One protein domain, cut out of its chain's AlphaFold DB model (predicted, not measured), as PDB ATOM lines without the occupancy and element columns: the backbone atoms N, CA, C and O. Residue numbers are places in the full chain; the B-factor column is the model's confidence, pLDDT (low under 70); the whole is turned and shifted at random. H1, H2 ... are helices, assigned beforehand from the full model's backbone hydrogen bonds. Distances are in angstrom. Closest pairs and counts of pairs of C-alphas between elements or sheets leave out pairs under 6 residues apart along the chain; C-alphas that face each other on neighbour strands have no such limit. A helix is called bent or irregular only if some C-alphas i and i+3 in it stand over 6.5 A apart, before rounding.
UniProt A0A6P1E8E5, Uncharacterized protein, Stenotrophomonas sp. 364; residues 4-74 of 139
ATOM      1  N   GLU A   4     110.829 151.157 112.409       82.44
ATOM      2  CA  GLU A   4     110.926 149.790 112.923       82.44
ATOM      3  C   GLU A   4     112.058 149.654 113.950       82.44
ATOM      4  O   GLU A   4     111.869 149.045 115.001       82.44
ATOM      5  N   GLU A   5     113.211 150.281 113.696       84.94
ATOM      6  CA  GLU A   5     114.319 150.324 114.659       84.94
ATOM      7  C   GLU A   5     113.926 151.076 115.937       84.94
ATOM      8  O   GLU A   5     114.263 150.658 117.046       84.94
ATOM      9  N   ASN A   6     113.187 152.180 115.804       89.06
ATOM     10  CA  ASN A   6     112.711 152.941 116.955       89.06
ATOM     11  C   ASN A   6     111.623 152.194 117.739       89.06
ATOM     12  O   ASN A   6     111.589 152.306 118.960       89.06
ATOM     13  N   MET A   7     110.780 151.389 117.091       86.12
ATOM     14  CA  MET A   7     109.779 150.563 117.778       86.12
ATOM     15  C   MET A   7     110.391 149.504 118.709       86.12
ATOM     16  O   MET A   7     109.711 149.043 119.622       86.12
ATOM     17  N   GLY A   8     111.664 149.138 118.522       86.94
ATOM     18  CA  GLY A   8     112.393 148.258 119.444       86.94
ATOM     19  C   GLY A   8     112.844 148.930 120.748       86.94
ATOM     20  O   GLY A   8     113.278 148.237 121.668       86.94
ATOM     21  N   LYS A   9     112.761 150.261 120.845       91.31
ATOM     22  CA  LYS A   9     113.180 151.028 122.024       91.31
ATOM     23  C   LYS A   9     112.063 151.121 123.055       91.31
ATOM     24  O   LYS A   9     110.887 151.246 122.723       91.31
ATOM     25  N   ASN A  10     112.443 151.153 124.327       92.81
ATOM     26  CA  ASN A  10     111.497 151.435 125.398       92.81
ATOM     27  C   ASN A  10     111.148 152.935 125.479       92.81
ATOM     28  O   ASN A  10     111.815 153.796 124.901       92.81
ATOM     29  N   GLU A  11     110.119 153.255 126.264       93.44
ATOM     30  CA  GLU A  11     109.622 154.620 126.477       93.44
ATOM     31  C   GLU A  11     110.711 155.645 126.791       93.44
ATOM     32  O   GLU A  11     110.713 156.764 126.276       93.44
ATOM     33  N   PHE A  12     111.626 155.273 127.685       95.31
ATOM     34  CA  PHE A  12     112.667 156.168 128.154       95.31
ATOM     35  C   PHE A  12     113.714 156.390 127.068       95.31
ATOM     36  O   PHE A  12     114.136 157.522 126.872       95.31
ATOM     37  N   GLU A  13     114.093 155.350 126.328       95.31
ATOM     38  CA  GLU A  13     115.027 155.469 125.206       95.31
ATOM     39  C   GLU A  13     114.462 156.357 124.091       95.31
ATOM     40  O   GLU A  13     115.176 157.210 123.558       95.31
ATOM     41  N   LEU A  14     113.172 156.210 123.774       95.44
ATOM     42  CA  LEU A  14     112.470 157.068 122.819       95.44
ATOM     43  C   LEU A  14     112.382 158.511 123.317       95.44
ATOM     44  O   LEU A  14     112.731 159.439 122.589       95.44
ATOM     45  N   SER A  15     111.981 158.698 124.575       96.25
ATOM     46  CA  SER A  15     111.866 160.020 125.197       96.25
ATOM     47  C   SER A  15     113.217 160.727 125.276       96.25
ATOM     48  O   SER A  15     113.307 161.908 124.961       96.25
ATOM     49  N   LEU A  16     114.283 160.016 125.647       97.12
ATOM     50  CA  LEU A  16     115.637 160.562 125.683       97.12
ATOM     51  C   LEU A  16     116.130 160.910 124.273       97.12
ATOM     52  O   LEU A  16     116.714 161.973 124.089       97.12
ATOM     53  N   SER A  17     115.858 160.062 123.275       95.81
ATOM     54  CA  SER A  17     116.195 160.360 121.876       95.81
ATOM     55  C   SER A  17     115.472 161.623 121.393       95.81
ATOM     56  O   SER A  17     116.103 162.515 120.840       95.81
ATOM     57  N   LEU A  18     114.167 161.752 121.659       95.25
ATOM     58  CA  LEU A  18     113.412 162.965 121.329       95.25
ATOM     59  C   LEU A  18     113.953 164.189 122.065       95.25
ATOM     60  O   LEU A  18     114.136 165.233 121.452       95.25
ATOM     61  N   LEU A  19     114.232 164.062 123.363       96.94
ATOM     62  CA  LEU A  19     114.765 165.148 124.181       96.94
ATOM     63  C   LEU A  19     116.070 165.699 123.608       96.94
ATOM     64  O   LEU A  19     116.265 166.911 123.637       96.94
ATOM     65  N   ARG A  20     116.942 164.836 123.082       96.06
ATOM     66  CA  ARG A  20     118.215 165.227 122.464       96.06
ATOM     67  C   ARG A  20     118.037 165.940 121.130       96.06
ATOM     68  O   ARG A  20     118.654 166.971 120.907       96.06
ATOM     69  N   GLU A  21     117.177 165.400 120.279       94.19
ATOM     70  CA  GLU A  21     117.144 165.762 118.861       94.19
ATOM     71  C   GLU A  21     116.093 166.832 118.536       94.19
ATOM     72  O   GLU A  21     116.201 167.536 117.534       94.19
ATOM     73  N   TRP A  22     115.036 166.951 119.344       94.75
ATOM     74  CA  TRP A  22     113.901 167.806 119.015       94.75
ATOM     75  C   TRP A  22     113.978 169.165 119.707       94.75
ATOM     76  O   TRP A  22     113.830 169.258 120.926       94.75
ATOM     77  N   GLU A  23     114.098 170.238 118.921       91.75
ATOM     78  CA  GLU A  23     114.050 171.634 119.402       91.75
ATOM     79  C   GLU A  23     112.781 171.944 120.212       91.75
ATOM     80  O   GLU A  23     112.779 172.760 121.132       91.75
ATOM     81  N   GLY A  24     111.676 171.238 119.937       89.88
ATOM     82  CA  GLY A  24     110.443 171.399 120.706       89.88
ATOM     83  C   GLY A  24     110.540 171.029 122.180       89.88
ATOM     84  O   GLY A  24     109.660 171.391 122.963       89.88
ATOM     85  N   LEU A  25     111.621 170.358 122.570       94.50
ATOM     86  CA  LEU A  25     111.917 169.977 123.939       94.50
ATOM     87  C   LEU A  25     113.038 170.813 124.565       94.50
ATOM     88  O   LEU A  25     113.452 170.490 125.674       94.50
ATOM     89  N   ASP A  26     113.492 171.904 123.937       94.75
ATOM     90  CA  ASP A  26     114.601 172.729 124.445       94.75
ATOM     91  C   ASP A  26     114.381 173.210 125.881       94.75
ATOM     92  O   ASP A  26     115.293 173.161 126.706       94.75
ATOM     93  N   ARG A  27     113.149 173.606 126.222       94.31
ATOM     94  CA  ARG A  27     112.808 174.001 127.595       94.31
ATOM     95  C   ARG A  27     112.969 172.841 128.580       94.31
ATOM     96  O   ARG A  27     113.564 173.022 129.637       94.31
ATOM     97  N   VAL A  28     112.462 171.658 128.231       95.94
ATOM     98  CA  VAL A  28     112.595 170.450 129.064       95.94
ATOM     99  C   VAL A  28     114.071 170.079 129.197       95.94
ATOM    100  O   VAL A  28     114.539 169.795 130.297       95.94
ATOM    101  N   ARG A  29     114.820 170.135 128.091       96.88
ATOM    102  CA  ARG A  29     116.258 169.867 128.050       96.88
ATOM    103  C   ARG A  29     117.001 170.801 129.000       96.88
ATOM    104  O   ARG A  29     117.740 170.329 129.856       96.88
ATOM    105  N   TYR A  30     116.742 172.104 128.911       97.06
ATOM    106  CA  TYR A  30     117.336 173.116 129.780       97.06
ATOM    107  C   TYR A  30     117.024 172.869 131.263       97.06
ATOM    108  O   TYR A  30     117.943 172.803 132.077       97.06
ATOM    109  N   GLU A  31     115.748 172.672 131.610       96.88
ATOM    110  CA  GLU A  31     115.303 172.453 132.994       96.88
ATOM    111  C   GLU A  31     115.903 171.188 133.632       96.88
ATOM    112  O   GLU A  31     116.074 171.129 134.851       96.88
ATOM    113  N   LEU A  32     116.207 170.155 132.840       97.06
ATOM    114  CA  LEU A  32     116.879 168.946 133.323       97.06
ATOM    115  C   LEU A  32     118.397 169.139 133.408       97.06
ATOM    116  O   LEU A  32     118.988 168.833 134.445       97.06
ATOM    117  N   SER A  33     119.017 169.698 132.369       96.75
ATOM    118  CA  SER A  33     120.462 169.951 132.308       96.75
ATOM    119  C   SER A  33     120.949 170.980 133.336       96.75
ATOM    120  O   SER A  33     122.145 171.033 133.641       96.75
ATOM    121  N   SER A  34     120.061 171.812 133.885       95.69
ATOM    122  CA  SER A  34     120.391 172.755 134.957       95.69
ATOM    123  C   SER A  34     120.381 172.127 136.355       95.69
ATOM    124  O   SER A  34     120.887 172.743 137.287       95.69
ATOM    125  N   LYS A  35     119.801 170.929 136.532       95.62
ATOM    126  CA  LYS A  35     119.633 170.309 137.858       95.62
ATOM    127  C   LYS A  35     120.861 169.556 138.342       95.62
ATOM    128  O   LYS A  35     121.202 169.660 139.516       95.62
ATOM    129  N   LYS A  36     121.477 168.764 137.464       95.56
ATOM    130  CA  LYS A  36     122.633 167.916 137.780       95.56
ATOM    131  C   LYS A  36     123.551 167.821 136.566       95.56
ATOM    132  O   LYS A  36     123.082 167.704 135.435       95.56
ATOM    133  N   GLU A  37     124.858 167.839 136.807       96.12
ATOM    134  CA  GLU A  37     125.868 167.705 135.751       96.12
ATOM    135  C   GLU A  37     125.796 166.334 135.063       96.12
ATOM    136  O   GLU A  37     125.851 166.256 133.840       96.12
ATOM    137  N   THR A  38     125.561 165.262 135.825       96.12
ATOM    138  CA  THR A  38     125.358 163.906 135.287       96.12
ATOM    139  C   THR A  38     124.213 163.858 134.276       96.12
ATOM    140  O   THR A  38     124.346 163.235 133.226       96.12
ATOM    141  N   TRP A  39     123.107 164.557 134.547       97.12
ATOM    142  CA  TRP A  39     121.944 164.605 133.655       97.12
ATOM    143  C   TRP A  39     122.263 165.355 132.375       97.12
ATOM    144  O   TRP A  39     121.918 164.878 131.298       97.12
ATOM    145  N   ARG A  40     122.948 166.497 132.490       97.38
ATOM    146  CA  ARG A  40     123.431 167.252 131.333       97.38
ATOM    147  C   ARG A  40     124.324 166.383 130.459       97.38
ATOM    148  O   ARG A  40     124.048 166.249 129.279       97.38
ATOM    149  N   ASN A  41     125.317 165.723 131.047       97.06
ATOM    150  CA  ASN A  41     126.258 164.890 130.303       97.06
ATOM    151  C   ASN A  41     125.567 163.703 129.620       97.06
ATOM    152  O   ASN A  41     125.898 163.341 128.491       97.06
ATOM    153  N   VAL A  42     124.563 163.111 130.271       96.81
ATOM    154  CA  VAL A  42     123.738 162.075 129.645       96.81
ATOM    155  C   VAL A  42     122.882 162.650 128.526       96.81
ATOM    156  O   VAL A  42     122.792 162.033 127.471       96.81
ATOM    157  N   ILE A  43     122.262 163.813 128.697       97.12
ATOM    158  CA  ILE A  43     121.499 164.473 127.633       97.12
ATOM    159  C   ILE A  43     122.418 164.773 126.444       97.12
ATOM    160  O   ILE A  43     122.124 164.322 125.345       97.12
ATOM    161  N   ASP A  44     123.568 165.395 126.671       95.50
ATOM    162  CA  ASP A  44     124.526 165.785 125.632       95.50
ATOM    163  C   ASP A  44     125.250 164.581 124.997       95.50
ATOM    164  O   ASP A  44     125.947 164.717 123.995       95.50
ATOM    165  N   GLY A  45     125.085 163.382 125.565       94.62
ATOM    166  CA  GLY A  45     125.683 162.144 125.065       94.62
ATOM    167  C   GLY A  45     127.160 161.969 125.425       94.62
ATOM    168  O   GLY A  45     127.789 161.029 124.946       94.62
ATOM    169  N   THR A  46     127.712 162.831 126.282       96.00
ATOM    170  CA  THR A  46     129.099 162.757 126.765       96.00
ATOM    171  C   THR A  46     129.290 161.713 127.867       96.00
ATOM    172  O   THR A  46     130.406 161.247 128.082       96.00
ATOM    173  N   LEU A  47     128.206 161.302 128.535       95.69
ATOM    174  CA  LEU A  47     128.186 160.210 129.506       95.69
ATOM    175  C   LEU A  47     127.088 159.195 129.140       95.69
ATOM    176  O   LEU A  47     125.955 159.594 128.856       95.69
ATOM    177  N   PRO A  48     127.359 157.879 129.157       94.69
ATOM    178  CA  PRO A  48     126.311 156.900 128.928       94.69
ATOM    179  C   PRO A  48     125.381 156.783 130.145       94.69
ATOM    180  O   PRO A  48     125.804 156.900 131.292       94.69
ATOM    181  N   VAL A  49     124.106 156.466 129.900       94.38
ATOM    182  CA  VAL A  49     123.074 156.349 130.953       94.38
ATOM    183  C   VAL A  49     123.455 155.339 132.045       94.38
ATOM    184  O   VAL A  49     123.173 155.565 133.217       94.38
ATOM    185  N   HIS A  50     124.113 154.233 131.685       92.06
ATOM    186  CA  HIS A  50     124.487 153.176 132.633       92.06
ATOM    187  C   HIS A  50     125.610 153.580 133.602       92.06
ATOM    188  O   HIS A  50     125.887 152.839 134.538       92.06
ATOM    189  N   ALA A  51     126.254 154.733 133.389       93.44
ATOM    190  CA  ALA A  51     127.227 155.289 134.325       93.44
ATOM    191  C   ALA A  51     126.568 156.092 135.463       93.44
ATOM    192  O   ALA A  51     127.258 156.533 136.379       93.44
ATOM    193  N   MET A  52     125.249 156.305 135.417       95.81
ATOM    194  CA  MET A  52     124.516 156.964 136.495       95.81
ATOM    195  C   MET A  52     124.325 156.021 137.685       95.81
ATOM    196  O   MET A  52     124.004 154.843 137.519       95.81
ATOM    197  N   GLU A  53     124.420 156.560 138.899       95.88
ATOM    198  CA  GLU A  53     123.983 155.838 140.092       95.88
ATOM    199  C   GLU A  53     122.486 155.512 140.013       95.88
ATOM    200  O   GLU A  53     121.688 156.304 139.510       95.88
ATOM    201  N   TRP A  54     122.075 154.365 140.556       92.56
ATOM    202  CA  TRP A  54     120.705 153.862 140.404       92.56
ATOM    203  C   TRP A  54     119.620 154.845 140.875       92.56
ATOM    204  O   TRP A  54     118.589 155.007 140.218       92.56
ATOM    205  N   GLY A  55     119.853 155.522 142.006       92.94
ATOM    206  CA  GLY A  55     118.932 156.535 142.527       92.94
ATOM    207  C   GLY A  55     118.792 157.732 141.584       92.94
ATOM    208  O   GLY A  55     117.675 158.180 141.318       92.94
ATOM    209  N   ASP A  56     119.913 158.191 141.026       94.56
ATOM    210  CA  ASP A  56     119.954 159.302 140.077       94.56
ATOM    211  C   ASP A  56     119.313 158.922 138.735       94.56
ATOM    212  O   ASP A  56     118.479 159.658 138.208       94.56
ATOM    213  N   TYR A  57     119.617 157.724 138.230       96.50
ATOM    214  CA  TYR A  57     119.012 157.156 137.027       96.50
ATOM    215  C   TYR A  57     117.484 157.083 137.132       96.50
ATOM    216  O   TYR A  57     116.776 157.485 136.207       96.50
ATOM    217  N   ARG A  58     116.954 156.590 138.259       96.81
ATOM    218  CA  ARG A  58     115.505 156.446 138.453       96.81
ATOM    219  C   ARG A  58     114.795 157.798 138.404       96.81
ATOM    220  O   ARG A  58     113.740 157.905 137.776       96.81
ATOM    221  N   GLU A  59     115.360 158.811 139.058       97.25
ATOM    222  CA  GLU A  59     114.817 160.169 139.030       97.25
ATOM    223  C   GLU A  59     114.896 160.761 137.618       97.25
ATOM    224  O   GLU A  59     113.887 161.237 137.092       97.25
ATOM    225  N   PHE A  60     116.064 160.674 136.981       97.88
ATOM    226  CA  PHE A  60     116.294 161.171 135.629       97.88
ATOM    227  C   PHE A  60     115.320 160.556 134.622       97.88
ATOM    228  O   PHE A  60     114.620 161.281 133.916       97.88
ATOM    229  N   ARG A  61     115.195 159.222 134.619       97.62
ATOM    230  CA  ARG A  61     114.257 158.486 133.764       97.62
ATOM    231  C   ARG A  61     112.832 159.010 133.911       97.62
ATOM    232  O   ARG A  61     112.184 159.301 132.907       97.62
ATOM    233  N   ALA A  62     112.345 159.136 135.144       97.06
ATOM    234  CA  ALA A  62     110.985 159.604 135.402       97.06
ATOM    235  C   ALA A  62     110.771 161.043 134.904       97.06
ATOM    236  O   ALA A  62     109.740 161.346 134.305       97.06
ATOM    237  N   ARG A  63     111.755 161.922 135.117       97.69
ATOM    238  CA  ARG A  63     111.700 163.328 134.703       97.69
ATOM    239  C   ARG A  63     111.729 163.497 133.184       97.69
ATOM    240  O   ARG A  63     110.951 164.293 132.669       97.69
ATOM    241  N   VAL A  64     112.577 162.742 132.483       97.75
ATOM    242  CA  VAL A  64     112.651 162.749 131.013       97.75
ATOM    243  C   VAL A  64     111.314 162.321 130.416       97.75
ATOM    244  O   VAL A  64     110.727 163.069 129.638       97.75
ATOM    245  N   VAL A  65     110.790 161.163 130.830       96.12
ATOM    246  CA  VAL A  65     109.512 160.642 130.315       96.12
ATOM    247  C   VAL A  65     108.367 161.617 130.597       96.12
ATOM    248  O   VAL A  65     107.593 161.940 129.696       96.12
ATOM    249  N   ALA A  66     108.274 162.137 131.825       94.50
ATOM    250  CA  ALA A  66     107.228 163.086 132.195       94.50
ATOM    251  C   ALA A  66     107.324 164.403 131.410       94.50
ATOM    252  O   ALA A  66     106.302 164.924 130.973       94.50
ATOM    253  N   GLY A  67     108.535 164.929 131.202       94.50
ATOM    254  CA  GLY A  67     108.754 166.158 130.440       94.50
ATOM    255  C   GLY A  67     108.338 166.018 128.977       94.50
ATOM    256  O   GLY A  67     107.603 166.861 128.466       94.50
ATOM    257  N   VAL A  68     108.735 164.920 128.322       93.94
ATOM    258  CA  VAL A  68     108.344 164.641 126.932       93.94
ATOM    259  C   VAL A  68     106.832 164.463 126.819       93.94
ATOM    260  O   VAL A  68     106.199 165.148 126.017       93.94
ATOM    261  N   LYS A  69     106.223 163.622 127.664       91.25
ATOM    262  CA  LYS A  69     104.764 163.442 127.679       91.25
ATOM    263  C   LYS A  69     104.017 164.741 127.944       91.25
ATOM    264  O   LYS A  69     103.017 164.996 127.287       91.25
ATOM    265  N   GLY A  70     104.511 165.571 128.861       89.94
ATOM    266  CA  GLY A  70     103.934 166.880 129.145       89.94
ATOM    267  C   GLY A  70     103.883 167.765 127.901       89.94
ATOM    268  O   GLY A  70     102.856 168.375 127.636       89.94
ATOM    269  N   VAL A  71     104.944 167.782 127.089       89.94
ATOM    270  CA  VAL A  71     104.975 168.550 125.832       89.94
ATOM    271  C   VAL A  71     104.052 167.962 124.762       89.94
ATOM    272  O   VAL A  71     103.400 168.722 124.043       89.94
ATOM    273  N   LEU A  72     103.959 166.633 124.671       88.19
ATOM    274  CA  LEU A  72     103.062 165.954 123.729       88.19
ATOM    275  C   LEU A  72     101.581 166.101 124.105       88.19
ATOM    276  O   LEU A  72     100.743 166.186 123.216       88.19
ATOM    277  N   ALA A  73     101.261 166.153 125.398       82.19
ATOM    278  CA  ALA A  73      99.899 166.337 125.898       82.19
ATOM    279  C   ALA A  73      99.477 167.815 125.981       82.19
ATOM    280  O   ALA A  73      98.290 168.111 126.086       82.19
ATOM    281  N   ALA A  74     100.426 168.755 125.969       79.38
ATOM    282  CA  ALA A  74     100.123 170.168 126.156       79.38
ATOM    283  C   ALA A  74      99.454 170.801 124.930       79.38
ATOM    284  O   ALA A  74      99.935 170.692 123.798       79.38
TER     285      ALA A  74
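What this domain is: This is residues 4 to 74 of the 139 residues of an uncharacterized protein of Stenotrophomonas sp. 364 (UniProt A0A6P1E8E5). The long helix H5 forms one side of a compact cluster of helices, with H2 crossing it at a large angle and H3 running beside it the opposite way. H4 folds back from H3 as a helical hairpin and packs on H2, while the short H1 lies at the edge of the cluster, near H2. The printed part has 71 residues with five named helices, in the order H1 to H5 along the chain, and no named strand; the class is all helix. The whole is compact, with a radius of gyration of the C-alphas of 11.5 A and spans of 28 by 26 by 19 A.

How they stand to each other: H1, residues 4 to 7, is close to but not clearly touching H2, residues 11 to 21; their closest C-alphas are those of Asn 6 and Leu 14, 7.2 A apart. H2 and H3, residues 23 to 33, touch only at the corner, the closest C-alphas being those of Leu 19 and Leu 25 at 5.6 A, and their lines are about perpendicular at 74 degrees. H3 and H4, residues 37 to 44, form a hairpin: they touch at a shallow tilt of 19 degrees, opposite ways, with the C-alphas of Ser 33 and Arg 40 closest at 4.1 A. H4 also touches H2, about perpendicular at 77 degrees, closest at the C-alphas of Arg 20 and Ile 43, 6.2 A apart. H5, residues 54 to 73, touches H2 with residues 61 to 68 alone, closest at the C-alphas of Ser 15 and Val 65, 5.7 A apart; the lines are only just about perpendicular at 71 degrees. With residues 63 to 71 alone H5 touches H3 at a shallow tilt of 30 degrees, opposite ways, the C-alphas of Val 28 and Gly 67 being closest at 5.9 A. Leaving out H2 and H3, which touch only at the corner, 2 of the 4 pairs of helices that touch are at a shallow tilt, and the helix packing is part aligned and part crossed. H4 and H5 are close but not clearly touching, and H1 is apart from H3, H4 and H5. Every O i to N i+4 pair is within hydrogen-bond range in H2, H4 and H5, and 5 of 7 are in H3; H1 is too short for such a pair.

Where its parts are: H1 begins at C-alpha 4, (110.926, 149.790, 112.923). H2 measures 15.5 A from first to last C-alpha and H3 14.5 A. H3 is irregular: C-alphas 24 and 27 are 7.7 A apart. H4 measures 10.4 A and starts at C-alpha 37, (125.868, 167.705, 135.751). H5 is the longest at 28.3 A and ends at C-alpha 73, (99.899, 166.337, 125.898).

The domain as a whole: The two C-alphas farthest apart are those of Glu 4 and Lys 35, 33.4 A. The printed part has no cut; the links H1 to H2, H2 to H3 and H3 to H4 are tight, and H4 to H5 is short, with 9 residues. The mean pLDDT of the printed part is 94.0, and no printed residue is under 70.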